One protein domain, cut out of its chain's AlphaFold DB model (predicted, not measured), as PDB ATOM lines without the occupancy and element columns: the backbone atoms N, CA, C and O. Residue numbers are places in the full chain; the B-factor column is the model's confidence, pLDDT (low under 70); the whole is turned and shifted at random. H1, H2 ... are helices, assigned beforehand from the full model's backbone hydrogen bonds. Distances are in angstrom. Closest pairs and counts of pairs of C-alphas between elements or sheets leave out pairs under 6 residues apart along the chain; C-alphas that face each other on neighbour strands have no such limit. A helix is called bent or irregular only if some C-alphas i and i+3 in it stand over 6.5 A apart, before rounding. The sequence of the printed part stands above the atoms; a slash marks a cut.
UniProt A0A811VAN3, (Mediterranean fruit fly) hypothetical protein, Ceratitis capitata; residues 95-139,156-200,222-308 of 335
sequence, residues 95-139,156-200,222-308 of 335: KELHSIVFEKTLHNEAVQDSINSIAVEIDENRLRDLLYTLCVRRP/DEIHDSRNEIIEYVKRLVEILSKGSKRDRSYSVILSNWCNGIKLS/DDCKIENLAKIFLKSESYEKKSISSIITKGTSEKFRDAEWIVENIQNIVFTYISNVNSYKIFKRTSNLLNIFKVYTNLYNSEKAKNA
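This is residues 95 to 139, 156 to 200 and 222 to 308 of the 335 residues of the protein "(Mediterranean fruit fly) hypothetical protein" of Ceratitis capitata (UniProt A0A811VAN3). One very long helix, H8, is the spine of a rod, and two separate groups of helices pack on it: H1, H2 and H3 along its later part, H4 and H6 along its earlier part. H5 folds back on H4 as a helical hairpin without reaching H8, and residues 234 to 249 form a long stretch with no named element. The printed part has 177 residues with eight named helices, H1 to H8 in order, and no named strand; its class is all helix. It is extended, with a radius of gyration of the C-alphas of 24.2 A, and spans 80 by 31 by 25 A.

H1, residues 97 to 106, touches H8, residues 259 to 306, at a steep tilt of 60 degrees, opposite ways; the closest C-alphas are those of Thr 105 and Tyr 296, 5.7 A. H2, residues 109 to 119, is irregular: C-alphas 110 and 113 are 7.8 A apart. H1 and H2 only just touch, and only at the corner, with 3 pairs of C-alphas within 8 A, the closest being Leu 106 and Gln 112, 7.5 A. H2 touches H8 with the C-alphas of Ser 114 and Asn 288 closest, 4.8 A. H3, residues 124 to 137, touches H8 with residues 131 to 135 alone, about perpendicular at 74 degrees; C-alphas 131 and 293 are closest, 6.1 A. H4, residues 162 to 177, touches residues 259 to 269 of H8, with Tyr 168 and Ile 262 closest by C-alpha, 5.9 A. H4 and H5, residues 181 to 200, form a hairpin at a shallow tilt of 32 degrees, only just short of steep; C-alphas 173 and 187 are closest, 4.7 A. H5 and H8 are apart. H6, residues 223 to 233, touches H8 with C-alphas 233 and 267 closest, 5.8 A. H7, residues 250 to 253, is close to H8 but not clearly touching; the closest C-alphas, 253 and 259, are 5.6 A apart. Every O i to N i+4 pair is within hydrogen-bond range in H1, H3, H4 and H8, against 5 of 7 in H2, 14 of 16 in H5 and 6 of 7 in H6; H7 is too short for such a pair.

H1 begins at C-alpha 97, (-25.763, 36.097, -73.526). H4 measures 22.6 A and H5 29.7 A from first to last C-alpha. H8 measures 70.0 A, from C-alpha 259 at (-48.826, 35.086, -14.862) to C-alpha 306 at (-14.948, 35.576, -76.168).

The C-alphas farthest apart, of Lys 255 and Ala 308, are 79.5 A apart. Residues 140 to 155 and 201 to 221 are not printed; the gaps between C-alphas are 26.8 A and 8.9 A. The link from H6 to H7 is long. Mean pLDDT of the printed part is 87.4; residues 139, 156 to 162, 198 to 200 and 222 to 224 are under 70.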
ATOM      1  N   LYS A  95     -27.927  41.089 -74.108       83.62
ATOM      2  CA  LYS A  95     -29.162  40.441 -73.642       83.62
ATOM      3  C   LYS A  95     -29.202  38.959 -73.997       83.62
ATOM      4  O   LYS A  95     -29.631  38.131 -73.197       83.62
ATOM      5  N   GLU A  96     -28.700  38.630 -75.179       85.44
ATOM      6  CA  GLU A  96     -28.675  37.287 -75.747       85.44
ATOM      7  C   GLU A  96     -27.742  36.348 -74.966       85.44
ATOM      8  O   GLU A  96     -27.978  35.140 -74.914       85.44
ATOM      9  N   LEU A  97     -26.710  36.894 -74.306       90.69
ATOM     10  CA  LEU A  97     -25.763  36.097 -73.526       90.69
ATOM     11  C   LEU A  97     -26.384  35.547 -72.244       90.69
ATOM     12  O   LEU A  97     -25.964  34.489 -71.777       90.69
ATOM     13  N   HIS A  98     -27.384  36.221 -71.668       90.81
ATOM     14  CA  HIS A  98     -27.923  35.835 -70.365       90.81
ATOM     15  C   HIS A  98     -28.548  34.442 -70.362       90.81
ATOM     16  O   HIS A  98     -28.353  33.717 -69.389       90.81
ATOM     17  N   SER A  99     -29.229  34.040 -71.440       91.94
ATOM     18  CA  SER A  99     -29.782  32.686 -71.570       91.94
ATOM     19  C   SER A  99     -28.673  31.636 -71.632       91.94
ATOM     20  O   SER A  99     -28.712  30.646 -70.910       91.94
ATOM     21  N   ILE A 100     -27.632  31.882 -72.431       93.19
ATOM     22  CA  ILE A 100     -26.493  30.963 -72.586       93.19
ATOM     23  C   ILE A 100     -25.732  30.815 -71.263       93.19
ATOM     24  O   ILE A 100     -25.351  29.717 -70.861       93.19
ATOM     25  N   VAL A 101     -25.491  31.933 -70.578       95.56
ATOM     26  CA  VAL A 101     -24.782  31.970 -69.296       95.56
ATOM     27  C   VAL A 101     -25.603  31.302 -68.199       95.56
ATOM     28  O   VAL A 101     -25.034  30.607 -67.358       95.56
ATOM     29  N   PHE A 102     -26.923  31.482 -68.212       95.62
ATOM     30  CA  PHE A 102     -27.820  30.826 -67.270       95.62
ATOM     31  C   PHE A 102     -27.744  29.304 -67.405       95.62
ATOM     32  O   PHE A 102     -27.435  28.638 -66.420       95.62
ATOM     33  N   GLU A 103     -27.863  28.774 -68.625       94.88
ATOM     34  CA  GLU A 103     -27.693  27.339 -68.893       94.88
ATOM     35  C   GLU A 103     -26.327  26.824 -68.424       94.88
ATOM     36  O   GLU A 103     -26.233  25.815 -67.725       94.88
ATOM     37  N   LYS A 104     -25.246  27.552 -68.729       95.81
ATOM     38  CA  LYS A 104     -23.894  27.197 -68.261       95.81
ATOM     39  C   LYS A 104     -23.767  27.222 -66.738       95.81
ATOM     40  O   LYS A 104     -22.996  26.445 -66.185       95.81
ATOM     41  N   THR A 105     -24.495  28.110 -66.064       96.31
ATOM     42  CA  THR A 105     -24.510  28.207 -64.599       96.31
ATOM     43  C   THR A 105     -25.259  27.027 -63.989       96.31
ATOM     44  O   THR A 105     -24.764  26.439 -63.031       96.31
ATOM     45  N   LEU A 106     -26.397  26.635 -64.573       93.88
ATOM     46  CA  LEU A 106     -27.177  25.476 -64.132       93.88
ATOM     47  C   LEU A 106     -26.411  24.157 -64.245       93.88
ATOM     48  O   LEU A 106     -26.635  23.269 -63.436       93.88
ATOM     49  N   HIS A 107     -25.488  24.039 -65.200       94.38
ATOM     50  CA  HIS A 107     -24.660  22.842 -65.388       94.38
ATOM     51  C   HIS A 107     -23.288  22.932 -64.698       94.38
ATOM     52  O   HIS A 107     -22.440  22.060 -64.877       94.38
ATOM     53  N   ASN A 108     -23.029  23.990 -63.924       94.88
ATOM     54  CA  ASN A 108     -21.746  24.167 -63.259       94.88
ATOM     55  C   ASN A 108     -21.701  23.374 -61.945       94.88
ATOM     56  O   ASN A 108     -22.499  23.624 -61.040       94.88
ATOM     57  N   GLU A 109     -20.753  22.442 -61.823       94.44
ATOM     58  CA  GLU A 109     -20.606  21.577 -60.642       94.44
ATOM     59  C   GLU A 109     -20.357  22.362 -59.344       94.44
ATOM     60  O   GLU A 109     -20.853  21.979 -58.288       94.44
ATOM     61  N   ALA A 110     -19.657  23.501 -59.410       93.19
ATOM     62  CA  ALA A 110     -19.239  24.253 -58.224       93.19
ATOM     63  C   ALA A 110     -20.400  24.898 -57.446       93.19
ATOM     64  O   ALA A 110     -20.210  25.323 -56.308       93.19
ATOM     65  N   VAL A 111     -21.582  25.014 -58.058       94.38
ATOM     66  CA  VAL A 111     -22.755  25.676 -57.462       94.38
ATOM     67  C   VAL A 111     -23.974  24.767 -57.346       94.38
ATOM     68  O   VAL A 111     -25.023  25.241 -56.917       94.38
ATOM     69  N   GLN A 112     -23.851  23.470 -57.656       93.19
ATOM     70  CA  GLN A 112     -24.982  22.533 -57.594       93.19
ATOM     71  C   GLN A 112     -25.618  22.471 -56.207       93.19
ATOM     72  O   GLN A 112     -26.836  22.554 -56.091       93.19
ATOM     73  N   ASP A 113     -24.816  22.425 -55.142       91.25
ATOM     74  CA  ASP A 113     -25.339  22.403 -53.772       91.25
ATOM     75  C   ASP A 113     -26.127  23.678 -53.439       91.25
ATOM     76  O   ASP A 113     -27.198  23.628 -52.824       91.25
ATOM     77  N   SER A 114     -25.634  24.838 -53.888       91.75
ATOM     78  CA  SER A 114     -26.328  26.115 -53.722       91.75
ATOM     79  C   SER A 114     -27.612  26.181 -54.552       91.75
ATOM     80  O   SER A 114     -28.609  26.688 -54.040       91.75
ATOM     81  N   ILE A 115     -27.613  25.654 -55.783       92.44
ATOM     82  CA  ILE A 115     -28.797  25.567 -56.654       92.44
ATOM     83  C   ILE A 115     -29.850  24.658 -56.015       92.44
ATOM     84  O   ILE A 115     -30.984  25.088 -55.815       92.44
ATOM     85  N   ASN A 116     -29.466  23.448 -55.609       91.12
ATOM     86  CA  ASN A 116     -30.358  22.490 -54.958       91.12
ATOM     87  C   ASN A 116     -30.968  23.066 -53.674       91.12
ATOM     88  O   ASN A 116     -32.157  22.889 -53.418       91.12
ATOM     89  N   SER A 117     -30.181  23.818 -52.899       88.00
ATOM     90  CA  SER A 117     -30.655  24.463 -51.669       88.00
ATOM     91  C   SER A 117     -31.748  25.509 -51.912       88.00
ATOM     92  O   SER A 117     -32.646  25.649 -51.086       88.00
ATOM     93  N   ILE A 118     -31.675  26.279 -53.003       89.81
ATOM     94  CA  ILE A 118     -32.663  27.333 -53.297       89.81
ATOM     95  C   ILE A 118     -33.834  26.833 -54.151       89.81
ATOM     96  O   ILE A 118     -34.928  27.385 -54.046       89.81
ATOM     97  N   ALA A 119     -33.640  25.773 -54.941       89.38
ATOM     98  CA  ALA A 119     -34.661  25.183 -55.814       89.38
ATOM     99  C   ALA A 119     -35.892  24.656 -55.054       89.38
ATOM    100  O   ALA A 119     -36.956  24.479 -55.638       89.38
ATOM    101  N   VAL A 120     -35.774  24.451 -53.737       88.50
ATOM    102  CA  VAL A 120     -36.899  24.112 -52.850       88.50
ATOM    103  C   VAL A 120     -37.936  25.245 -52.771       88.50
ATOM    104  O   VAL A 120     -39.104  24.995 -52.482       88.50
ATOM    105  N   GLU A 121     -37.532  26.494 -53.015       83.75
ATOM    106  CA  GLU A 121     -38.351  27.682 -52.733       83.75
ATOM    107  C   GLU A 121     -38.588  28.590 -53.940       83.75
ATOM    108  O   GLU A 121     -39.580  29.323 -53.976       83.75
ATOM    109  N   ILE A 122     -37.671  28.585 -54.909       89.06
ATOM    110  CA  ILE A 122     -37.764  29.417 -56.107       89.06
ATOM    111  C   ILE A 122     -37.757  28.547 -57.355       89.06
ATOM    112  O   ILE A 122     -36.995  27.588 -57.458       89.06
ATOM    113  N   ASP A 123     -38.594  28.912 -58.321       91.69
ATOM    114  CA  ASP A 123     -38.552  28.310 -59.643       91.69
ATOM    115  C   ASP A 123     -37.405  28.883 -60.489       91.69
ATOM    116  O   ASP A 123     -36.826  29.938 -60.205       91.69
ATOM    117  N   GLU A 124     -37.098  28.169 -61.567       91.56
ATOM    118  CA  GLU A 124     -36.020  28.495 -62.493       91.56
ATOM    119  C   GLU A 124     -36.173  29.886 -63.129       91.56
ATOM    120  O   GLU A 124     -35.188  30.618 -63.256       91.56
ATOM    121  N   ASN A 125     -37.399  30.298 -63.477       92.06
ATOM    122  CA  ASN A 125     -37.632  31.603 -64.100       92.06
ATOM    123  C   ASN A 125     -37.328  32.729 -63.109       92.06
ATOM    124  O   ASN A 125     -36.643  33.689 -63.458       92.06
ATOM    125  N   ARG A 126     -37.766  32.582 -61.853       92.81
ATOM    126  CA  ARG A 126     -37.432  33.532 -60.785       92.81
ATOM    127  C   ARG A 126     -35.934  33.613 -60.534       92.81
ATOM    128  O   ARG A 126     -35.415  34.716 -60.372       92.81
ATOM    129  N   LEU A 127     -35.231  32.479 -60.509       94.06
ATOM    130  CA  LEU A 127     -33.774  32.474 -60.359       94.06
ATOM    131  C   LEU A 127     -33.100  33.215 -61.520       94.06
ATOM    132  O   LEU A 127     -32.243  34.069 -61.284       94.06
ATOM    133  N   ARG A 128     -33.515  32.941 -62.761       93.50
ATOM    134  CA  ARG A 128     -33.000  33.616 -63.958       93.50
ATOM    135  C   ARG A 128     -33.196  35.129 -63.886       93.50
ATOM    136  O   ARG A 128     -32.236  35.874 -64.085       93.50
ATOM    137  N   ASP A 129     -34.398  35.580 -63.539       92.19
ATOM    138  CA  ASP A 129     -34.726  37.005 -63.434       92.19
ATOM    139  C   ASP A 129     -33.928  37.699 -62.323       92.19
ATOM    140  O   ASP A 129     -33.467  38.832 -62.500       92.19
ATOM    141  N   LEU A 130     -33.717  37.023 -61.187       91.75
ATOM    142  CA  LEU A 130     -32.886  37.529 -60.094       91.75
ATOM    143  C   LEU A 130     -31.424  37.676 -60.521       91.75
ATOM    144  O   LEU A 130     -30.840  38.736 -60.302       91.75
ATOM    145  N   LEU A 131     -30.840  36.654 -61.152       92.12
ATOM    146  CA  LEU A 131     -29.451  36.690 -61.620       92.12
ATOM    147  C   LEU A 131     -29.245  37.774 -62.681       92.12
ATOM    148  O   LEU A 131     -28.292  38.548 -62.581       92.12
ATOM    149  N   TYR A 132     -30.168  37.893 -63.638       90.44
ATOM    150  CA  TYR A 132     -30.161  38.973 -64.623       90.44
ATOM    151  C   TYR A 132     -30.232  40.348 -63.947       90.44
ATOM    152  O   TYR A 132     -29.404  41.222 -64.199       90.44
ATOM    153  N   THR A 133     -31.181  40.525 -63.027       89.56
ATOM    154  CA  THR A 133     -31.374  41.787 -62.303       89.56
ATOM    155  C   THR A 133     -30.133  42.182 -61.505       89.56
ATOM    156  O   THR A 133     -29.745  43.352 -61.513       89.56
ATOM    157  N   LEU A 134     -29.505  41.225 -60.818       87.94
ATOM    158  CA  LEU A 134     -28.266  41.445 -60.072       87.94
ATOM    159  C   LEU A 134     -27.100  41.783 -61.005       87.94
ATOM    160  O   LEU A 134     -26.312  42.672 -60.684       87.94
ATOM    161  N   CYS A 135     -27.024  41.131 -62.167       86.81
ATOM    162  CA  CYS A 135     -25.993  41.381 -63.172       86.81
ATOM    163  C   CYS A 135     -26.091  42.805 -63.728       86.81
ATOM    164  O   CYS A 135     -25.100  43.528 -63.751       86.81
ATOM    165  N   VAL A 136     -27.297  43.239 -64.110       82.88
ATOM    166  CA  VAL A 136     -27.536  44.577 -64.676       82.88
ATOM    167  C   VAL A 136     -27.327  45.676 -63.638       82.88
ATOM    168  O   VAL A 136     -26.763  46.722 -63.952       82.88
ATOM    169  N   ARG A 137     -27.778  45.458 -62.396       78.44
ATOM    170  CA  ARG A 137     -27.656  46.452 -61.317       78.44
ATOM    171  C   ARG A 137     -26.271  46.508 -60.684       78.44
ATOM    172  O   ARG A 137     -26.068  47.404 -59.869       78.44
ATOM    173  N   ARG A 138     -25.390  45.554 -61.019       70.56
ATOM    174  CA  ARG A 138     -24.012  45.368 -60.539       70.56
ATOM    175  C   ARG A 138     -23.730  46.150 -59.247       70.56
ATOM    176  O   ARG A 138     -23.111  47.213 -59.302       70.56
ATOM    177  N   PRO A 139     -24.175  45.675 -58.068       54.41
ATOM    178  CA  PRO A 139     -23.614  46.210 -56.837       54.41
ATOM    179  C   PRO A 139     -22.098  46.007 -56.923       54.41
ATOM    180  O   PRO A 139     -21.661  44.921 -57.313       54.41
ATOM    181  N   ASP A 156     -23.872  33.207 -33.980       56.34
ATOM    182  CA  ASP A 156     -23.103  31.970 -34.153       56.34
ATOM    183  C   ASP A 156     -23.602  30.858 -33.213       56.34
ATOM    184  O   ASP A 156     -23.528  29.683 -33.547       56.34
ATOM    185  N   GLU A 157     -24.194  31.210 -32.067       53.94
ATOM    186  CA  GLU A 157     -24.773  30.250 -31.123       53.94
ATOM    187  C   GLU A 157     -26.129  30.759 -30.609       53.94
ATOM    188  O   GLU A 157     -26.256  31.888 -30.127       53.94
ATOM    189  N   ILE A 158     -27.171  29.926 -30.711       56.28
ATOM    190  CA  ILE A 158     -28.460  30.187 -30.061       56.28
ATOM    191  C   ILE A 158     -28.354  29.657 -28.629       56.28
ATOM    192  O   ILE A 158     -28.160  28.460 -28.431       56.28
ATOM    193  N   HIS A 159     -28.505  30.531 -27.628       56.22
ATOM    194  CA  HIS A 159     -28.580  30.114 -26.223       56.22
ATOM    195  C   HIS A 159     -29.646  29.017 -26.038       56.22
ATOM    196  O   HIS A 159     -30.827  29.242 -26.328       56.22
ATOM    197  N   ASP A 160     -29.240  27.851 -25.517       61.19
ATOM    198  CA  ASP A 160     -30.127  26.721 -25.206       61.19
ATOM    199  C   ASP A 160     -31.008  27.045 -23.984       61.19
ATOM    200  O   ASP A 160     -30.813  26.562 -22.872       61.19
ATOM    201  N   SER A 161     -32.012  27.895 -24.194       63.78
ATOM    202  CA  SER A 161     -33.039  28.291 -23.214       63.78
ATOM    203  C   SER A 161     -34.135  27.224 -23.043       63.78
ATOM    204  O   SER A 161     -35.246  27.495 -22.581       63.78
ATOM    205  N   ARG A 162     -33.838  25.972 -23.412       69.31
ATOM    206  CA  ARG A 162     -34.787  24.853 -23.466       69.31
ATOM    207  C   ARG A 162     -35.385  24.488 -22.125       69.31
ATOM    208  O   ARG A 162     -36.592  24.275 -22.027       69.31
ATOM    209  N   ASN A 163     -34.555  24.422 -21.095       71.31
ATOM    210  CA  ASN A 163     -35.045  24.102 -19.761       71.31
ATOM    211  C   ASN A 163     -35.888  25.257 -19.209       71.31
ATOM    212  O   ASN A 163     -36.939  25.016 -18.625       71.31
ATOM    213  N   GLU A 164     -35.498  26.501 -19.488       79.62
ATOM    214  CA  GLU A 164     -36.231  27.693 -19.051       79.62
ATOM    215  C   GLU A 164     -37.630  27.762 -19.672       79.62
ATOM    216  O   GLU A 164     -38.617  27.893 -18.948       79.62
ATOM    217  N   ILE A 165     -37.755  27.593 -20.995       87.00
ATOM    218  CA  ILE A 165     -39.067  27.635 -21.657       87.00
ATOM    219  C   ILE A 165     -39.983  26.501 -21.194       87.00
ATOM    220  O   ILE A 165     -41.178  26.725 -21.005       87.00
ATOM    221  N   ILE A 166     -39.451  25.296 -20.963       86.44
ATOM    222  CA  ILE A 166     -40.247  24.172 -20.462       86.44
ATOM    223  C   ILE A 166     -40.795  24.487 -19.066       86.44
ATOM    224  O   ILE A 166     -41.977  24.242 -18.814       86.44
ATOM    225  N   GLU A 167     -39.978  25.046 -18.173       89.25
ATOM    226  CA  GLU A 167     -40.422  25.425 -16.828       89.25
ATOM    227  C   GLU A 167     -41.455  26.557 -16.862       89.25
ATOM    228  O   GLU A 167     -42.496  26.458 -16.205       89.25
ATOM    229  N   TYR A 168     -41.260  27.576 -17.704       92.62
ATOM    230  CA  TYR A 168     -42.260  28.629 -17.886       92.62
ATOM    231  C   TYR A 168     -43.583  28.090 -18.439       92.62
ATOM    232  O   TYR A 168     -44.651  28.436 -17.928       92.62
ATOM    233  N   VAL A 169     -43.546  27.205 -19.441       92.69
ATOM    234  CA  VAL A 169     -44.766  26.614 -20.012       92.69
ATOM    235  C   VAL A 169     -45.472  25.723 -18.988       92.69
ATOM    236  O   VAL A 169     -46.694  25.813 -18.860       92.69
ATOM    237  N   LYS A 170     -44.745  24.908 -18.209       93.50
ATOM    238  CA  LYS A 170     -45.333  24.119 -17.108       93.50
ATOM    239  C   LYS A 170     -46.027  25.019 -16.091       93.50
ATOM    240  O   LYS A 170     -47.177  24.765 -15.735       93.50
ATOM    241  N   ARG A 171     -45.365  26.099 -15.671       95.50
ATOM    242  CA  ARG A 171     -45.944  27.053 -14.727       95.50
ATOM    243  C   ARG A 171     -47.196  27.726 -15.294       95.50
ATOM    244  O   ARG A 171     -48.197  27.861 -14.591       95.50
ATOM    245  N   LEU A 172     -47.190  28.084 -16.578       95.75
ATOM    246  CA  LEU A 172     -48.364  28.644 -17.244       95.75
ATOM    247  C   LEU A 172     -49.524  27.636 -17.321       95.75
ATOM    248  O   LEU A 172     -50.672  28.015 -17.099       95.75
ATOM    249  N   VAL A 173     -49.247  26.353 -17.575       96.12
ATOM    250  CA  VAL A 173     -50.256  25.278 -17.540       96.12
ATOM    251  C   VAL A 173     -50.930  25.209 -16.166       96.12
ATOM    252  O   VAL A 173     -52.159  25.166 -16.091       96.12
ATOM    253  N   GLU A 174     -50.164  25.265 -15.073       96.19
ATOM    254  CA  GLU A 174     -50.722  25.275 -13.712       96.19
ATOM    255  C   GLU A 174     -51.670  26.459 -13.482       96.19
ATOM    256  O   GLU A 174     -52.768  26.278 -12.947       96.19
ATOM    257  N   ILE A 175     -51.265  27.657 -13.909       95.69
ATOM    258  CA  ILE A 175     -52.053  28.891 -13.785       95.69
ATOM    259  C   ILE A 175     -53.356  28.777 -14.584       95.69
ATOM    260  O   ILE A 175     -54.450  28.963 -14.045       95.69
ATOM    261  N   LEU A 176     -53.252  28.415 -15.864       95.94
ATOM    262  CA  LEU A 176     -54.384  28.350 -16.785       95.94
ATOM    263  C   LEU A 176     -55.395  27.256 -16.405       95.94
ATOM    264  O   LEU A 176     -56.601  27.443 -16.586       95.94
ATOM    265  N   SER A 177     -54.943  26.148 -15.804       95.88
ATOM    266  CA  SER A 177     -55.823  25.072 -15.318       95.88
ATOM    267  C   SER A 177     -56.828  25.545 -14.253       95.88
ATOM    268  O   SER A 177     -57.958  25.049 -14.174       95.88
ATOM    269  N   LYS A 178     -56.458  26.569 -13.472       95.12
ATOM    270  CA  LYS A 178     -57.279  27.174 -12.408       95.12
ATOM    271  C   LYS A 178     -58.138  28.346 -12.906       95.12
ATOM    272  O   LYS A 178     -58.888  28.932 -12.124       95.12
ATOM    273  N   GLY A 179     -58.042  28.679 -14.194       92.62
ATOM    274  CA  GLY A 179     -58.742  29.792 -14.825       92.62
ATOM    275  C   GLY A 179     -60.130  29.453 -15.378       92.62
ATOM    276  O   GLY A 179     -60.788  28.484 -14.983       92.62
ATOM    277  N   SER A 180     -60.585  30.294 -16.308       93.69
ATOM    278  CA  SER A 180     -61.850  30.153 -17.040       93.69
ATOM    279  C   SER A 180     -61.861  28.939 -17.981       93.69
ATOM    280  O   SER A 180     -60.836  28.307 -18.227       93.69
ATOM    281  N   LYS A 181     -63.016  28.642 -18.598       93.69
ATOM    282  CA  LYS A 181     -63.119  27.595 -19.638       93.69
ATOM    283  C   LYS A 181     -62.109  27.794 -20.781       93.69
ATOM    284  O   LYS A 181     -61.571  26.817 -21.288       93.69
ATOM    285  N   ARG A 182     -61.833  29.047 -21.166       93.50
ATOM    286  CA  ARG A 182     -60.860  29.372 -22.221       93.50
ATOM    287  C   ARG A 182     -59.429  29.107 -21.767       93.50
ATOM    288  O   ARG A 182     -58.665  28.514 -22.516       93.50
ATOM    289  N   ASP A 183     -59.097  29.502 -20.540       94.44
ATOM    290  CA  ASP A 183     -57.760  29.287 -19.976       94.44
ATOM    291  C   ASP A 183     -57.475  27.784 -19.871       94.44
ATOM    292  O   ASP A 183     -56.448  27.310 -20.344       94.44
ATOM    293  N   ARG A 184     -58.448  26.999 -19.388       95.38
ATOM    294  CA  ARG A 184     -58.347  25.531 -19.345       95.38
ATOM    295  C   ARG A 184     -58.152  24.903 -20.726       95.38
ATOM    296  O   ARG A 184     -57.420  23.927 -20.833       95.38
ATOM    297  N   SER A 185     -58.754  25.462 -21.777       94.12
ATOM    298  CA  SER A 185     -58.515  25.008 -23.155       94.12
ATOM    299  C   SER A 185     -57.047  25.199 -23.563       94.12
ATOM    300  O   SER A 185     -56.391  24.244 -23.975       94.12
ATOM    301  N   TYR A 186     -56.486  26.396 -23.350       92.94
ATOM    302  CA  TYR A 186     -55.061  26.647 -23.593       92.94
ATOM    303  C   TYR A 186     -54.149  25.785 -22.710       92.94
ATOM    304  O   TYR A 186     -53.131  25.290 -23.187       92.94
ATOM    305  N   SER A 187     -54.535  25.538 -21.454       94.69
ATOM    306  CA  SER A 187     -53.818  24.637 -20.544       94.69
ATOM    307  C   SER A 187     -53.674  23.224 -21.115       94.69
ATOM    308  O   SER A 187     -52.611  22.632 -20.958       94.69
ATOM    309  N   VAL A 188     -54.710  22.687 -21.772       93.75
ATOM    310  CA  VAL A 188     -54.668  21.357 -22.407       93.75
ATOM    311  C   VAL A 188     -53.755  21.355 -23.634       93.75
ATOM    312  O   VAL A 188     -52.978  20.425 -23.832       93.75
ATOM    313  N   ILE A 189     -53.802  22.408 -24.453       91.88
ATOM    314  CA  ILE A 189     -52.929  22.531 -25.630       91.88
ATOM    315  C   ILE A 189     -51.454  22.559 -25.197       91.88
ATOM    316  O   ILE A 189     -50.624  21.837 -25.749       91.88
ATOM    317  N   LEU A 190     -51.132  23.359 -24.178       92.31
ATOM    318  CA  LEU A 190     -49.769  23.497 -23.663       92.31
ATOM    319  C   LEU A 190     -49.289  22.249 -22.906       92.31
ATOM    320  O   LEU A 190     -48.115  21.895 -23.000       92.31
ATOM    321  N   SER A 191     -50.168  21.534 -22.196       90.69
ATOM    322  CA  SER A 191     -49.788  20.282 -21.531       90.69
ATOM    323  C   SER A 191     -49.457  19.175 -22.536       90.69
ATOM    324  O   SER A 191     -48.473  18.458 -22.354       90.69
ATOM    325  N   ASN A 192     -50.213  19.083 -23.636       88.62
ATOM    326  CA  ASN A 192     -49.912  18.173 -24.742       88.62
ATOM    327  C   ASN A 192     -48.549  18.482 -25.365       88.62
ATOM    328  O   ASN A 192     -47.774  17.565 -25.631       88.62
ATOM    329  N   TRP A 193     -48.228  19.765 -25.531       87.81
ATOM    330  CA  TRP A 193     -46.910  20.187 -25.993       87.81
ATOM    331  C   TRP A 193     -45.790  19.727 -25.042       87.81
ATOM    332  O   TRP A 193     -44.843  19.078 -25.487       87.81
ATOM    333  N   CYS A 194     -45.929  19.956 -23.729       84.06
ATOM    334  CA  CYS A 194     -44.959  19.498 -22.724       84.06
ATOM    335  C   CYS A 194     -44.758  17.973 -22.741       84.06
ATOM    336  O   CYS A 194     -43.635  17.483 -22.606       84.06
ATOM    337  N   ASN A 195     -45.840  17.209 -22.910       80.88
ATOM    338  CA  ASN A 195     -45.786  15.747 -22.963       80.88
ATOM    339  C   ASN A 195     -45.137  15.238 -24.257       80.88
ATOM    340  O   ASN A 195     -44.369  14.277 -24.218       80.88
ATOM    341  N   GLY A 196     -45.378  15.915 -25.384       74.81
ATOM    342  CA  GLY A 196     -44.749  15.599 -26.666       74.81
ATOM    343  C   GLY A 196     -43.223  15.753 -26.654       74.81
ATOM    344  O   GLY A 196     -42.536  15.052 -27.394       74.81
ATOM    345  N   ILE A 197     -42.673  16.622 -25.797       70.00
ATOM    346  CA  ILE A 197     -41.217  16.756 -25.607       70.00
ATOM    347  C   ILE A 197     -40.645  15.536 -24.879       70.00
ATOM    348  O   ILE A 197     -39.643  14.975 -25.321       70.00
ATOM    349  N   LYS A 198     -41.295  15.090 -23.794       61.03
ATOM    350  CA  LYS A 198     -40.837  13.933 -23.003       61.03
ATOM    351  C   LYS A 198     -40.764  12.649 -23.831       61.03
ATOM    352  O   LYS A 198     -39.856  11.854 -23.624       61.03
ATOM    353  N   LEU A 199     -41.697  12.457 -24.766       54.06
ATOM    354  CA  LEU A 199     -41.741  11.262 -25.612       54.06
ATOM    355  C   LEU A 199     -40.578  11.214 -26.622       54.06
ATOM    356  O   LEU A 199     -40.042  10.140 -26.873       54.06
ATOM    357  N   SER A 200     -40.138  12.367 -27.146       52.06
ATOM    358  CA  SER A 200     -38.996  12.436 -28.075       52.06
ATOM    359  C   SER A 200     -37.637  12.189 -27.413       52.06
ATOM    360  O   SER A 200     -36.739  11.665 -28.062       52.06
ATOM    361  N   ASP A 222     -36.875  20.139 -32.102       60.03
ATOM    362  CA  ASP A 222     -37.843  19.648 -33.087       60.03
ATOM    363  C   ASP A 222     -38.592  20.879 -33.623       60.03
ATOM    364  O   ASP A 222     -39.475  21.382 -32.931       60.03
ATOM    365  N   ASP A 223     -38.155  21.465 -34.747       61.59
ATOM    366  CA  ASP A 223     -38.591  22.785 -35.246       61.59
ATOM    367  C   ASP A 223     -40.122  22.916 -35.248       61.59
ATOM    368  O   ASP A 223     -40.682  23.940 -34.840       61.59
ATOM    369  N   CYS A 224     -40.813  21.812 -35.541       60.81
ATOM    370  CA  CYS A 224     -42.265  21.692 -35.482       60.81
ATOM    371  C   CYS A 224     -42.859  22.018 -34.093       60.81
ATOM    372  O   CYS A 224     -43.969  22.546 -33.986       60.81
ATOM    373  N   LYS A 225     -42.142  21.737 -33.000       73.81
ATOM    374  CA  LYS A 225     -42.573  22.016 -31.622       73.81
ATOM    375  C   LYS A 225     -42.483  23.496 -31.255       73.81
ATOM    376  O   LYS A 225     -43.414  23.968 -30.600       73.81
ATOM    377  N   ILE A 226     -41.433  24.238 -31.642       77.69
ATOM    378  CA  ILE A 226     -41.439  25.704 -31.428       77.69
ATOM    379  C   ILE A 226     -42.458  26.353 -32.353       77.69
ATOM    380  O   ILE A 226     -43.185  27.227 -31.896       77.69
ATOM    381  N   GLU A 227     -42.590  25.916 -33.605       78.25
ATOM    382  CA  GLU A 227     -43.603  26.470 -34.513       78.25
ATOM    383  C   GLU A 227     -45.024  26.343 -33.942       78.25
ATOM    384  O   GLU A 227     -45.837  27.264 -34.046       78.25
ATOM    385  N   ASN A 228     -45.323  25.233 -33.262       83.69
ATOM    386  CA  ASN A 228     -46.598  25.059 -32.575       83.69
ATOM    387  C   ASN A 228     -46.774  26.015 -31.382       83.69
ATOM    388  O   ASN A 228     -47.873  26.538 -31.197       83.69
ATOM    389  N   LEU A 229     -45.717  26.314 -30.616       87.75
ATOM    390  CA  LEU A 229     -45.775  27.387 -29.614       87.75
ATOM    391  C   LEU A 229     -45.918  28.767 -30.258       87.75
ATOM    392  O   LEU A 229     -46.708  29.580 -29.781       87.75
ATOM    393  N   ALA A 230     -45.200  29.036 -31.347       88.94
ATOM    394  CA  ALA A 230     -45.271  30.300 -32.064       88.94
ATOM    395  C   ALA A 230     -46.712  30.597 -32.494       88.94
ATOM    396  O   ALA A 230     -47.192  31.700 -32.266       88.94
ATOM    397  N   LYS A 231     -47.465  29.599 -32.971       89.38
ATOM    398  CA  LYS A 231     -48.899  29.751 -33.294       89.38
ATOM    399  C   LYS A 231     -49.760  30.171 -32.098       89.38
ATOM    400  O   LYS A 231     -50.778  30.843 -32.276       89.38
ATOM    401  N   ILE A 232     -49.382  29.782 -30.880       91.62
ATOM    402  CA  ILE A 232     -50.102  30.132 -29.648       91.62
ATOM    403  C   ILE A 232     -49.743  31.555 -29.216       91.62
ATOM    404  O   ILE A 232     -50.650  32.355 -28.987       91.62
ATOM    405  N   PHE A 233     -48.452  31.882 -29.171       94.00
ATOM    406  CA  PHE A 233     -47.925  33.091 -28.531       94.00
ATOM    407  C   PHE A 233     -47.675  34.274 -29.481       94.00
ATOM    408  O   PHE A 233     -47.642  35.422 -29.023       94.00
ATOM    409  N   LEU A 234     -47.544  34.017 -30.786       93.31
ATOM    410  CA  LEU A 234     -47.249  34.993 -31.841       93.31
ATOM    411  C   LEU A 234     -48.353  35.019 -32.912       93.31
ATOM    412  O   LEU A 234     -49.071  34.040 -33.125       93.31
ATOM    413  N   LYS A 235     -48.512  36.155 -33.592       91.12
ATOM    414  CA  LYS A 235     -49.404  36.297 -34.752       91.12
ATOM    415  C   LYS A 235     -48.844  35.505 -35.940       91.12
ATOM    416  O   LYS A 235     -47.640  35.506 -36.165       91.12
ATOM    417  N   SER A 236     -49.718  34.862 -36.712       78.00
ATOM    418  CA  SER A 236     -49.337  33.928 -37.784       78.00
ATOM    419  C   SER A 236     -48.599  34.568 -38.963       78.00
ATOM    420  O   SER A 236     -47.758  33.910 -39.558       78.00
ATOM    421  N   GLU A 237     -48.907  35.818 -39.310       74.12
ATOM    422  CA  GLU A 237     -48.320  36.488 -40.482       74.12
ATOM    423  C   GLU A 237     -47.083  37.322 -40.136       74.12
ATOM    424  O   GLU A 237     -46.093  37.294 -40.859       74.12
ATOM    425  N   SER A 238     -47.128  38.061 -39.025       79.81
ATOM    426  CA  SER A 238     -46.073  39.011 -38.656       79.81
ATOM    427  C   SER A 238     -45.083  38.478 -37.621       79.81
ATOM    428  O   SER A 238     -44.096  39.149 -37.334       79.81
ATOM    429  N   TYR A 239     -45.355  37.318 -37.010       82.00
ATOM    430  CA  TYR A 239     -44.638  36.804 -35.835       82.00
ATOM    431  C   TYR A 239     -44.548  37.798 -34.663       82.00
ATOM    432  O   TYR A 239     -43.775  37.606 -33.727       82.00
ATOM    433  N   GLU A 240     -45.378  38.843 -34.660       88.88
ATOM    434  CA  GLU A 240     -45.487  39.759 -33.533       88.88
ATOM    435  C   GLU A 240     -46.097  39.049 -32.326       88.88
ATOM    436  O   GLU A 240     -46.992  38.207 -32.457       88.88
ATOM    437  N   LYS A 241     -45.675  39.448 -31.128       93.69
ATOM    438  CA  LYS A 241     -46.250  38.954 -29.875       93.69
ATOM    439  C   LYS A 241     -47.749  39.242 -29.837       93.69
ATOM    440  O   LYS A 241     -48.195  40.363 -30.096       93.69
ATOM    441  N   LYS A 242     -48.551  38.227 -29.512       94.38
ATOM    442  CA  LYS A 242     -49.977  38.436 -29.247       94.38
ATOM    443  C   LYS A 242     -50.171  39.221 -27.952       94.38
ATOM    444  O   LYS A 242     -49.345  39.162 -27.047       94.38
ATOM    445  N   SER A 243     -51.309  39.898 -27.831       93.25
ATOM    446  CA  SER A 243     -51.703  40.500 -26.555       93.25
ATOM    447  C   SER A 243     -51.821  39.423 -25.473       93.25
ATOM    448  O   SER A 243     -52.442  38.384 -25.717       93.25
ATOM    449  N   ILE A 244     -51.313  39.692 -24.268       92.38
ATOM    450  CA  ILE A 244     -51.428  38.796 -23.104       92.38
ATOM    451  C   ILE A 244     -52.894  38.413 -22.857       92.38
ATOM    452  O   ILE A 244     -53.207  37.247 -22.627       92.38
ATOM    453  N   SER A 245     -53.820  39.359 -23.045       91.81
ATOM    454  CA  SER A 245     -55.266  39.137 -22.896       91.81
ATOM    455  C   SER A 245     -55.867  38.104 -23.862       91.81
ATOM    456  O   SER A 245     -56.966  37.604 -23.620       91.81
ATOM    457  N   SER A 246     -55.172  37.777 -24.957       92.50
ATOM    458  CA  SER A 246     -55.582  36.723 -25.897       92.50
ATOM    459  C   SER A 246     -55.140  35.317 -25.468       92.50
ATOM    460  O   SER A 246     -55.669  34.329 -25.980       92.50
ATOM    461  N   ILE A 247     -54.196  35.240 -24.524       92.88
ATOM    462  CA  ILE A 247     -53.573  34.009 -24.024       92.88
ATOM    463  C   ILE A 247     -54.152  33.648 -22.651       92.88
ATOM    464  O   ILE A 247     -54.485  32.490 -22.410       92.88
ATOM    465  N   ILE A 248     -54.322  34.643 -21.775       93.50
ATOM    466  CA  ILE A 248     -54.861  34.482 -20.422       93.50
ATOM    467  C   ILE A 248     -55.963  35.507 -20.141       93.50
ATOM    468  O   ILE A 248     -55.877  36.677 -20.515       93.50
ATOM    469  N   THR A 249     -57.028  35.082 -19.460       94.94
ATOM    470  CA  THR A 249     -58.066  36.016 -19.007       94.94
ATOM    471  C   THR A 249     -57.593  36.954 -17.911       94.94
ATOM    472  O   THR A 249     -56.895  36.541 -16.990       94.94
ATOM    473  N   LYS A 250     -58.117  38.186 -17.921       93.12
ATOM    474  CA  LYS A 250     -57.894  39.182 -16.861       93.12
ATOM    475  C   LYS A 250     -58.139  38.618 -15.455       93.12
ATOM    476  O   LYS A 250     -57.260  38.688 -14.611       93.12
ATOM    477  N   GLY A 251     -59.278  37.956 -15.238       91.69
ATOM    478  CA  GLY A 251     -59.614  37.383 -13.929       91.69
ATOM    479  C   GLY A 251     -58.734  36.203 -13.491       91.69
ATOM    480  O   GLY A 251     -58.759  35.844 -12.317       91.69
ATOM    481  N   THR A 252     -57.980  35.579 -14.402       91.75
ATOM    482  CA  THR A 252     -56.960  34.579 -14.046       91.75
ATOM    483  C   THR A 252     -55.612  35.256 -13.829       91.75
ATOM    484  O   THR A 252     -54.968  34.970 -12.828       91.75
ATOM    485  N   SER A 253     -55.235  36.210 -14.684       92.19
ATOM    486  CA  SER A 253     -54.021  37.021 -14.523       92.19
ATOM    487  C   SER A 253     -53.962  37.704 -13.150       92.19
ATOM    488  O   SER A 253     -53.006  37.536 -12.404       92.19
ATOM    489  N   GLU A 254     -55.049  38.354 -12.725       93.06
ATOM    490  CA  GLU A 254     -55.122  39.055 -11.431       93.06
ATOM    491  C   GLU A 254     -54.985  38.124 -10.212       93.06
ATOM    492  O   GLU A 254     -54.592  38.564  -9.131       93.06
ATOM    493  N   LYS A 255     -55.291  36.827 -10.365       94.50
ATOM    494  CA  LYS A 255     -55.151  35.831  -9.288       94.50
ATOM    495  C   LYS A 255     -53.714  35.345  -9.111       94.50
ATOM    496  O   LYS A 255     -53.380  34.856  -8.033       94.50
ATOM    497  N   PHE A 256     -52.882  35.452 -10.144       93.19
ATOM    498  CA  PHE A 256     -51.526  34.911 -10.173       93.19
ATOM    499  C   PHE A 256     -50.546  36.018 -10.561       93.19
ATOM    500  O   PHE A 256     -50.412  36.360 -11.730       93.19
ATOM    501  N   ARG A 257     -49.839  36.571  -9.566       89.38
ATOM    502  CA  ARG A 257     -48.939  37.731  -9.743       89.38
ATOM    503  C   ARG A 257     -47.830  37.509 -10.777       89.38
ATOM    504  O   ARG A 257     -47.322  38.474 -11.329       89.38
ATOM    505  N   ASP A 258     -47.442  36.261 -11.007       93.12
ATOM    506  CA  ASP A 258     -46.404  35.840 -11.947       93.12
ATOM    507  C   ASP A 258     -46.927  35.586 -13.375       93.12
ATOM    508  O   ASP A 258     -46.123  35.419 -14.288       93.12
ATOM    509  N   ALA A 259     -48.245  35.570 -13.607       92.81
ATOM    510  CA  ALA A 259     -48.826  35.086 -14.862       92.81
ATOM    511  C   ALA A 259     -48.427  35.899 -16.102       92.81
ATOM    512  O   ALA A 259     -48.028  35.313 -17.108       92.81
ATOM    513  N   GLU A 260     -48.526  37.229 -16.042       94.06
ATOM    514  CA  GLU A 260     -48.170  38.098 -17.175       94.06
ATOM    515  C   GLU A 260     -46.680  37.990 -17.489       94.06
ATOM    516  O   GLU A 260     -46.306  37.767 -18.638       94.06
ATOM    517  N   TRP A 261     -45.847  38.014 -16.445       94.19
ATOM    518  CA  TRP A 261     -44.402  37.855 -16.565       94.19
ATOM    519  C   TRP A 261     -44.022  36.510 -17.206       94.19
ATOM    520  O   TRP A 261     -43.166  36.466 -18.086       94.19
ATOM    521  N   ILE A 262     -44.683  35.406 -16.841       94.12
ATOM    522  CA  ILE A 262     -44.447  34.093 -17.466       94.12
ATOM    523  C   ILE A 262     -44.811  34.116 -18.954       94.12
ATOM    524  O   ILE A 262     -44.043  33.623 -19.781       94.12
ATOM    525  N   VAL A 263     -45.971  34.684 -19.309       94.56
ATOM    526  CA  VAL A 263     -46.402  34.791 -20.711       94.56
ATOM    527  C   VAL A 263     -45.395  35.603 -21.523       94.56
ATOM    528  O   VAL A 263     -45.004  35.169 -22.607       94.56
ATOM    529  N   GLU A 264     -44.930  36.733 -20.989       94.06
ATOM    530  CA  GLU A 264     -43.923  37.573 -21.639       94.06
ATOM    531  C   GLU A 264     -42.593  36.842 -21.837       94.06
ATOM    532  O   GLU A 264     -42.012  36.925 -22.919       94.06
ATOM    533  N   ASN A 265     -42.120  36.078 -20.847       92.50
ATOM    534  CA  ASN A 265     -40.883  35.303 -20.984       92.50
ATOM    535  C   ASN A 265     -40.998  34.224 -22.062       92.50
ATOM    536  O   ASN A 265     -40.108  34.112 -22.907       92.50
ATOM    537  N   ILE A 266     -42.111  33.485 -22.112       92.12
ATOM    538  CA  ILE A 266     -42.349  32.505 -23.183       92.12
ATOM    539  C   ILE A 266     -42.381  33.211 -24.543       92.12
ATOM    540  O   ILE A 266     -41.733  32.762 -25.488       92.12
ATOM    541  N   GLN A 267     -43.091  34.340 -24.645       93.56
ATOM    542  CA  GLN A 267     -43.139  35.137 -25.870       93.56
ATOM    543  C   GLN A 267     -41.757  35.618 -26.304       93.56
ATOM    544  O   GLN A 267     -41.457  35.563 -27.492       93.56
ATOM    545  N   ASN A 268     -40.923  36.078 -25.371       90.00
ATOM    546  CA  ASN A 268     -39.562  36.525 -25.652       90.00
ATOM    547  C   ASN A 268     -38.708  35.381 -26.195       90.00
ATOM    548  O   ASN A 268     -38.085  35.547 -27.238       90.00
ATOM    549  N   ILE A 269     -38.721  34.217 -25.540       87.38
ATOM    550  CA  ILE A 269     -37.913  33.066 -25.961       87.38
ATOM    551  C   ILE A 269     -38.350  32.578 -27.349       87.38
ATOM    552  O   ILE A 269     -37.517  32.433 -28.244       87.38
ATOM    553  N   VAL A 270     -39.657  32.382 -27.560       88.19
ATOM    554  CA  VAL A 270     -40.195  31.912 -28.847       88.19
ATOM    555  C   VAL A 270     -39.939  32.931 -29.959       88.19
ATOM    556  O   VAL A 270     -39.533  32.548 -31.054       88.19
ATOM    557  N   PHE A 271     -40.141  34.224 -29.688       88.50
ATOM    558  CA  PHE A 271     -39.870  35.290 -30.653       88.50
ATOM    559  C   PHE A 271     -38.393  35.330 -31.047       88.50
ATOM    560  O   PHE A 271     -38.083  35.332 -32.235       88.50
ATOM    561  N   THR A 272     -37.487  35.313 -30.067       85.25
ATOM    562  CA  THR A 272     -36.042  35.313 -30.316       85.25
ATOM    563  C   THR A 272     -35.627  34.093 -31.129       85.25
ATOM    564  O   THR A 272     -34.905  34.244 -32.111       85.25
ATOM    565  N   TYR A 273     -36.131  32.900 -30.798       83.38
ATOM    566  CA  TYR A 273     -35.841  31.690 -31.568       83.38
ATOM    567  C   TYR A 273     -36.288  31.815 -33.029       83.38
ATOM    568  O   TYR A 273     -35.478  31.642 -33.937       83.38
ATOM    569  N   ILE A 274     -37.559  32.158 -33.269       83.19
ATOM    570  CA  ILE A 274     -38.103  32.284 -34.629       83.19
ATOM    571  C   ILE A 274     -37.366  33.369 -35.410       83.19
ATOM    572  O   ILE A 274     -37.045  33.174 -36.582       83.19
ATOM    573  N   SER A 275     -37.058  34.498 -34.767       83.75
ATOM    574  CA  SER A 275     -36.300  35.568 -35.406       83.75
ATOM    575  C   SER A 275     -34.896  35.105 -35.796       83.75
ATOM    576  O   SER A 275     -34.476  35.376 -36.916       83.75
ATOM    577  N   ASN A 276     -34.196  34.374 -34.926       81.44
ATOM    578  CA  ASN A 276     -32.859  33.850 -35.212       81.44
ATOM    579  C   ASN A 276     -32.883  32.833 -36.357       81.44
ATOM    580  O   ASN A 276     -32.083  32.930 -37.287       81.44
ATOM    581  N   VAL A 277     -33.832  31.892 -36.330       80.44
ATOM    582  CA  VAL A 277     -34.010  30.899 -37.400       80.44
ATOM    583  C   VAL A 277     -34.323  31.586 -38.729       80.44
ATOM    584  O   VAL A 277     -33.736  31.241 -39.753       80.44
ATOM    585  N   ASN A 278     -35.205  32.587 -38.733       84.06
ATOM    586  CA  ASN A 278     -35.526  33.349 -39.939       84.06
ATOM    587  C   ASN A 278     -34.318  34.141 -40.451       84.06
ATOM    588  O   ASN A 278     -34.037  34.092 -41.649       84.06
ATOM    589  N   SER A 279     -33.572  34.812 -39.569       85.50
ATOM    590  CA  SER A 279     -32.331  35.506 -39.929       85.50
ATOM    591  C   SER A 279     -31.319  34.554 -40.562       85.50
ATOM    592  O   SER A 279     -30.768  34.865 -41.618       85.50
ATOM    593  N   TYR A 280     -31.125  33.366 -39.982       83.38
ATOM    594  CA  TYR A 280     -30.240  32.344 -40.539       83.38
ATOM    595  C   TYR A 280     -30.726  31.841 -41.903       83.38
ATOM    596  O   TYR A 280     -29.944  31.796 -42.851       83.38
ATOM    597  N   LYS A 281     -32.020  31.526 -42.045       83.62
ATOM    598  CA  LYS A 281     -32.609  31.102 -43.328       83.62
ATOM    599  C   LYS A 281     -32.401  32.165 -44.409       83.62
ATOM    600  O   LYS A 281     -31.950  31.839 -45.504       83.62
ATOM    601  N   ILE A 282     -32.665  33.439 -44.104       87.44
ATOM    602  CA  ILE A 282     -32.430  34.558 -45.031       87.44
ATOM    603  C   ILE A 282     -30.946  34.650 -45.396       87.44
ATOM    604  O   ILE A 282     -30.618  34.762 -46.579       87.44
ATOM    605  N   PHE A 283     -30.051  34.571 -44.412       86.00
ATOM    606  CA  PHE A 283     -28.608  34.607 -44.634       86.00
ATOM    607  C   PHE A 283     -28.140  33.461 -45.536       86.00
ATOM    608  O   PHE A 283     -27.500  33.716 -46.553       86.00
ATOM    609  N   LYS A 284     -28.516  32.215 -45.226       85.00
ATOM    610  CA  LYS A 284     -28.141  31.025 -45.999       85.00
ATOM    611  C   LYS A 284     -28.642  31.115 -47.441       85.00
ATOM    612  O   LYS A 284     -27.861  30.905 -48.368       85.00
ATOM    613  N   ARG A 285     -29.910  31.499 -47.646       87.50
ATOM    614  CA  ARG A 285     -30.496  31.711 -48.987       87.50
ATOM    615  C   ARG A 285     -29.739  32.782 -49.764       87.50
ATOM    616  O   ARG A 285     -29.380  32.568 -50.918       87.50
ATOM    617  N   THR A 286     -29.457  33.910 -49.117       88.62
ATOM    618  CA  THR A 286     -28.720  35.020 -49.732       88.62
ATOM    619  C   THR A 286     -27.294  34.602 -50.082       88.62
ATOM    620  O   THR A 286     -26.833  34.880 -51.182       88.62
ATOM    621  N   SER A 287     -26.613  33.876 -49.194       87.69
ATOM    622  CA  SER A 287     -25.267  33.353 -49.434       87.69
ATOM    623  C   SER A 287     -25.238  32.390 -50.620       87.69
ATOM    624  O   SER A 287     -24.362  32.506 -51.473       87.69
ATOM    625  N   ASN A 288     -26.201  31.469 -50.708       90.94
ATOM    626  CA  ASN A 288     -26.314  30.551 -51.841       90.94
ATOM    627  C   ASN A 288     -26.569  31.305 -53.151       90.94
ATOM    628  O   ASN A 288     -25.887  31.051 -54.142       90.94
ATOM    629  N   LEU A 289     -27.483  32.282 -53.150       91.44
ATOM    630  CA  LEU A 289     -27.742  33.119 -54.322       91.44
ATOM    631  C   LEU A 289     -26.491  33.899 -54.756       91.44
ATOM    632  O   LEU A 289     -26.197  33.956 -55.946       91.44
ATOM    633  N   LEU A 290     -25.733  34.467 -53.814       88.81
ATOM    634  CA  LEU A 290     -24.498  35.197 -54.115       88.81
ATOM    635  C   LEU A 290     -23.391  34.282 -54.653       88.81
ATOM    636  O   LEU A 290     -22.671  34.682 -55.568       88.81
ATOM    637  N   ASN A 291     -23.281  33.050 -54.147       90.50
ATOM    638  CA  ASN A 291     -22.349  32.054 -54.684       90.50
ATOM    639  C   ASN A 291     -22.672  31.717 -56.146       90.50
ATOM    640  O   ASN A 291     -21.779  31.743 -56.996       90.50
ATOM    641  N   ILE A 292     -23.951  31.482 -56.456       93.25
ATOM    642  CA  ILE A 292     -24.417  31.254 -57.832       93.25
ATOM    643  C   ILE A 292     -24.150  32.490 -58.690       93.25
ATOM    644  O   ILE A 292     -23.593  32.382 -59.781       93.25
ATOM    645  N   PHE A 293     -24.482  33.676 -58.183       92.31
ATOM    646  CA  PHE A 293     -24.296  34.934 -58.896       92.31
ATOM    647  C   PHE A 293     -22.825  35.229 -59.216       92.31
ATOM    648  O   PHE A 293     -22.520  35.755 -60.287       92.31
ATOM    649  N   LYS A 294     -21.892  34.843 -58.340       90.62
ATOM    650  CA  LYS A 294     -20.451  34.953 -58.596       90.62
ATOM    651  C   LYS A 294     -20.028  34.103 -59.796       90.62
ATOM    652  O   LYS A 294     -19.329  34.601 -60.678       90.62
ATOM    653  N   VAL A 295     -20.473  32.845 -59.860       93.75
ATOM    654  CA  VAL A 295     -20.198  31.962 -61.008       93.75
ATOM    655  C   VAL A 295     -20.872  32.483 -62.274       93.75
ATOM    656  O   VAL A 295     -20.212  32.598 -63.305       93.75
ATOM    657  N   TYR A 296     -22.138  32.888 -62.174       94.31
ATOM    658  CA  TYR A 296     -22.892  33.499 -63.267       94.31
ATOM    659  C   TYR A 296     -22.161  34.713 -63.857       94.31
ATOM    660  O   TYR A 296     -21.972  34.800 -65.066       94.31
ATOM    661  N   THR A 297     -21.681  35.623 -63.007       91.56
ATOM    662  CA  THR A 297     -20.969  36.839 -63.428       91.56
ATOM    663  C   THR A 297     -19.632  36.510 -64.094       91.56
ATOM    664  O   THR A 297     -19.276  37.118 -65.103       91.56
ATOM    665  N   ASN A 298     -18.896  35.524 -63.574       92.12
ATOM    666  CA  ASN A 298     -17.648  35.070 -64.189       92.12
ATOM    667  C   ASN A 298     -17.888  34.473 -65.582       92.12
ATOM    668  O   ASN A 298     -17.158  34.787 -66.523       92.12
ATOM    669  N   LEU A 299     -18.926  33.645 -65.727       94.62
ATOM    670  CA  LEU A 299     -19.327  33.083 -67.013       94.62
ATOM    671  C   LEU A 299     -19.793  34.182 -67.974       94.62
ATOM    672  O   LEU A 299     -19.348  34.202 -69.116       94.62
ATOM    673  N   TYR A 300     -20.602  35.135 -67.509       93.31
ATOM    674  CA  TYR A 300     -21.041  36.286 -68.298       93.31
ATOM    675  C   TYR A 300     -19.863  37.102 -68.835       93.31
ATOM    676  O   TYR A 300     -19.772  37.339 -70.038       93.31
ATOM    677  N   ASN A 301     -18.904  37.454 -67.976       90.56
ATOM    678  CA  ASN A 301     -17.707  38.185 -68.390       90.56
ATOM    679  C   ASN A 301     -16.825  37.367 -69.347       90.56
ATOM    680  O   ASN A 301     -16.270  37.923 -70.292       90.56
ATOM    681  N   SER A 302     -16.726  36.046 -69.148       92.31
ATOM    682  CA  SER A 302     -16.004  35.158 -70.067       92.31
ATOM    683  C   SER A 302     -16.658  35.113 -71.450       92.31
ATOM    684  O   SER A 302     -15.963  35.205 -72.459       92.31
ATOM    685  N   GLU A 303     -17.987  35.015 -71.518       93.12
ATOM    686  CA  GLU A 303     -18.716  35.024 -72.787       93.12
ATOM    687  C   GLU A 303     -18.639  36.389 -73.478       93.12
ATOM    688  O   GLU A 303     -18.418  36.428 -74.688       93.12
ATOM    689  N   LYS A 304     -18.709  37.503 -72.738       91.00
ATOM    690  CA  LYS A 304     -18.452  38.838 -73.299       91.00
ATOM    691  C   LYS A 304     -17.057  38.935 -73.914       91.00
ATOM    692  O   LYS A 304     -16.928  39.329 -75.069       91.00
ATOM    693  N   ALA A 305     -16.026  38.503 -73.188       88.69
ATOM    694  CA  ALA A 305     -14.650  38.535 -73.677       88.69
ATOM    695  C   ALA A 305     -14.449  37.674 -74.938       88.69
ATOM    696  O   ALA A 305     -13.835  38.138 -75.895       88.69
ATOM    697  N   LYS A 306     -15.013  36.457 -74.983       89.69
ATOM    698  CA  LYS A 306     -14.948  35.576 -76.168       89.69
ATOM    699  C   LYS A 306     -15.583  36.196 -77.411       89.69
ATOM    700  O   LYS A 306     -15.093  35.974 -78.512       89.69
ATOM    701  N   ASN A 307     -16.666  36.950 -77.231       88.44
ATOM    702  CA  ASN A 307     -17.387  37.600 -78.323       88.44
ATOM    703  C   ASN A 307     -16.889  39.031 -78.600       88.44
ATOM    704  O   ASN A 307     -17.491  39.723 -79.417       88.44
ATOM    705  N   ALA A 308     -15.821  39.481 -77.926       88.50
ATOM    706  CA  ALA A 308     -15.334  40.860 -77.969       88.50
ATOM    707  C   ALA A 308     -16.460  41.889 -77.731       88.50
ATOM    708  O   ALA A 308     -16.564  42.892 -78.432       88.50
TER     709      ALA A 308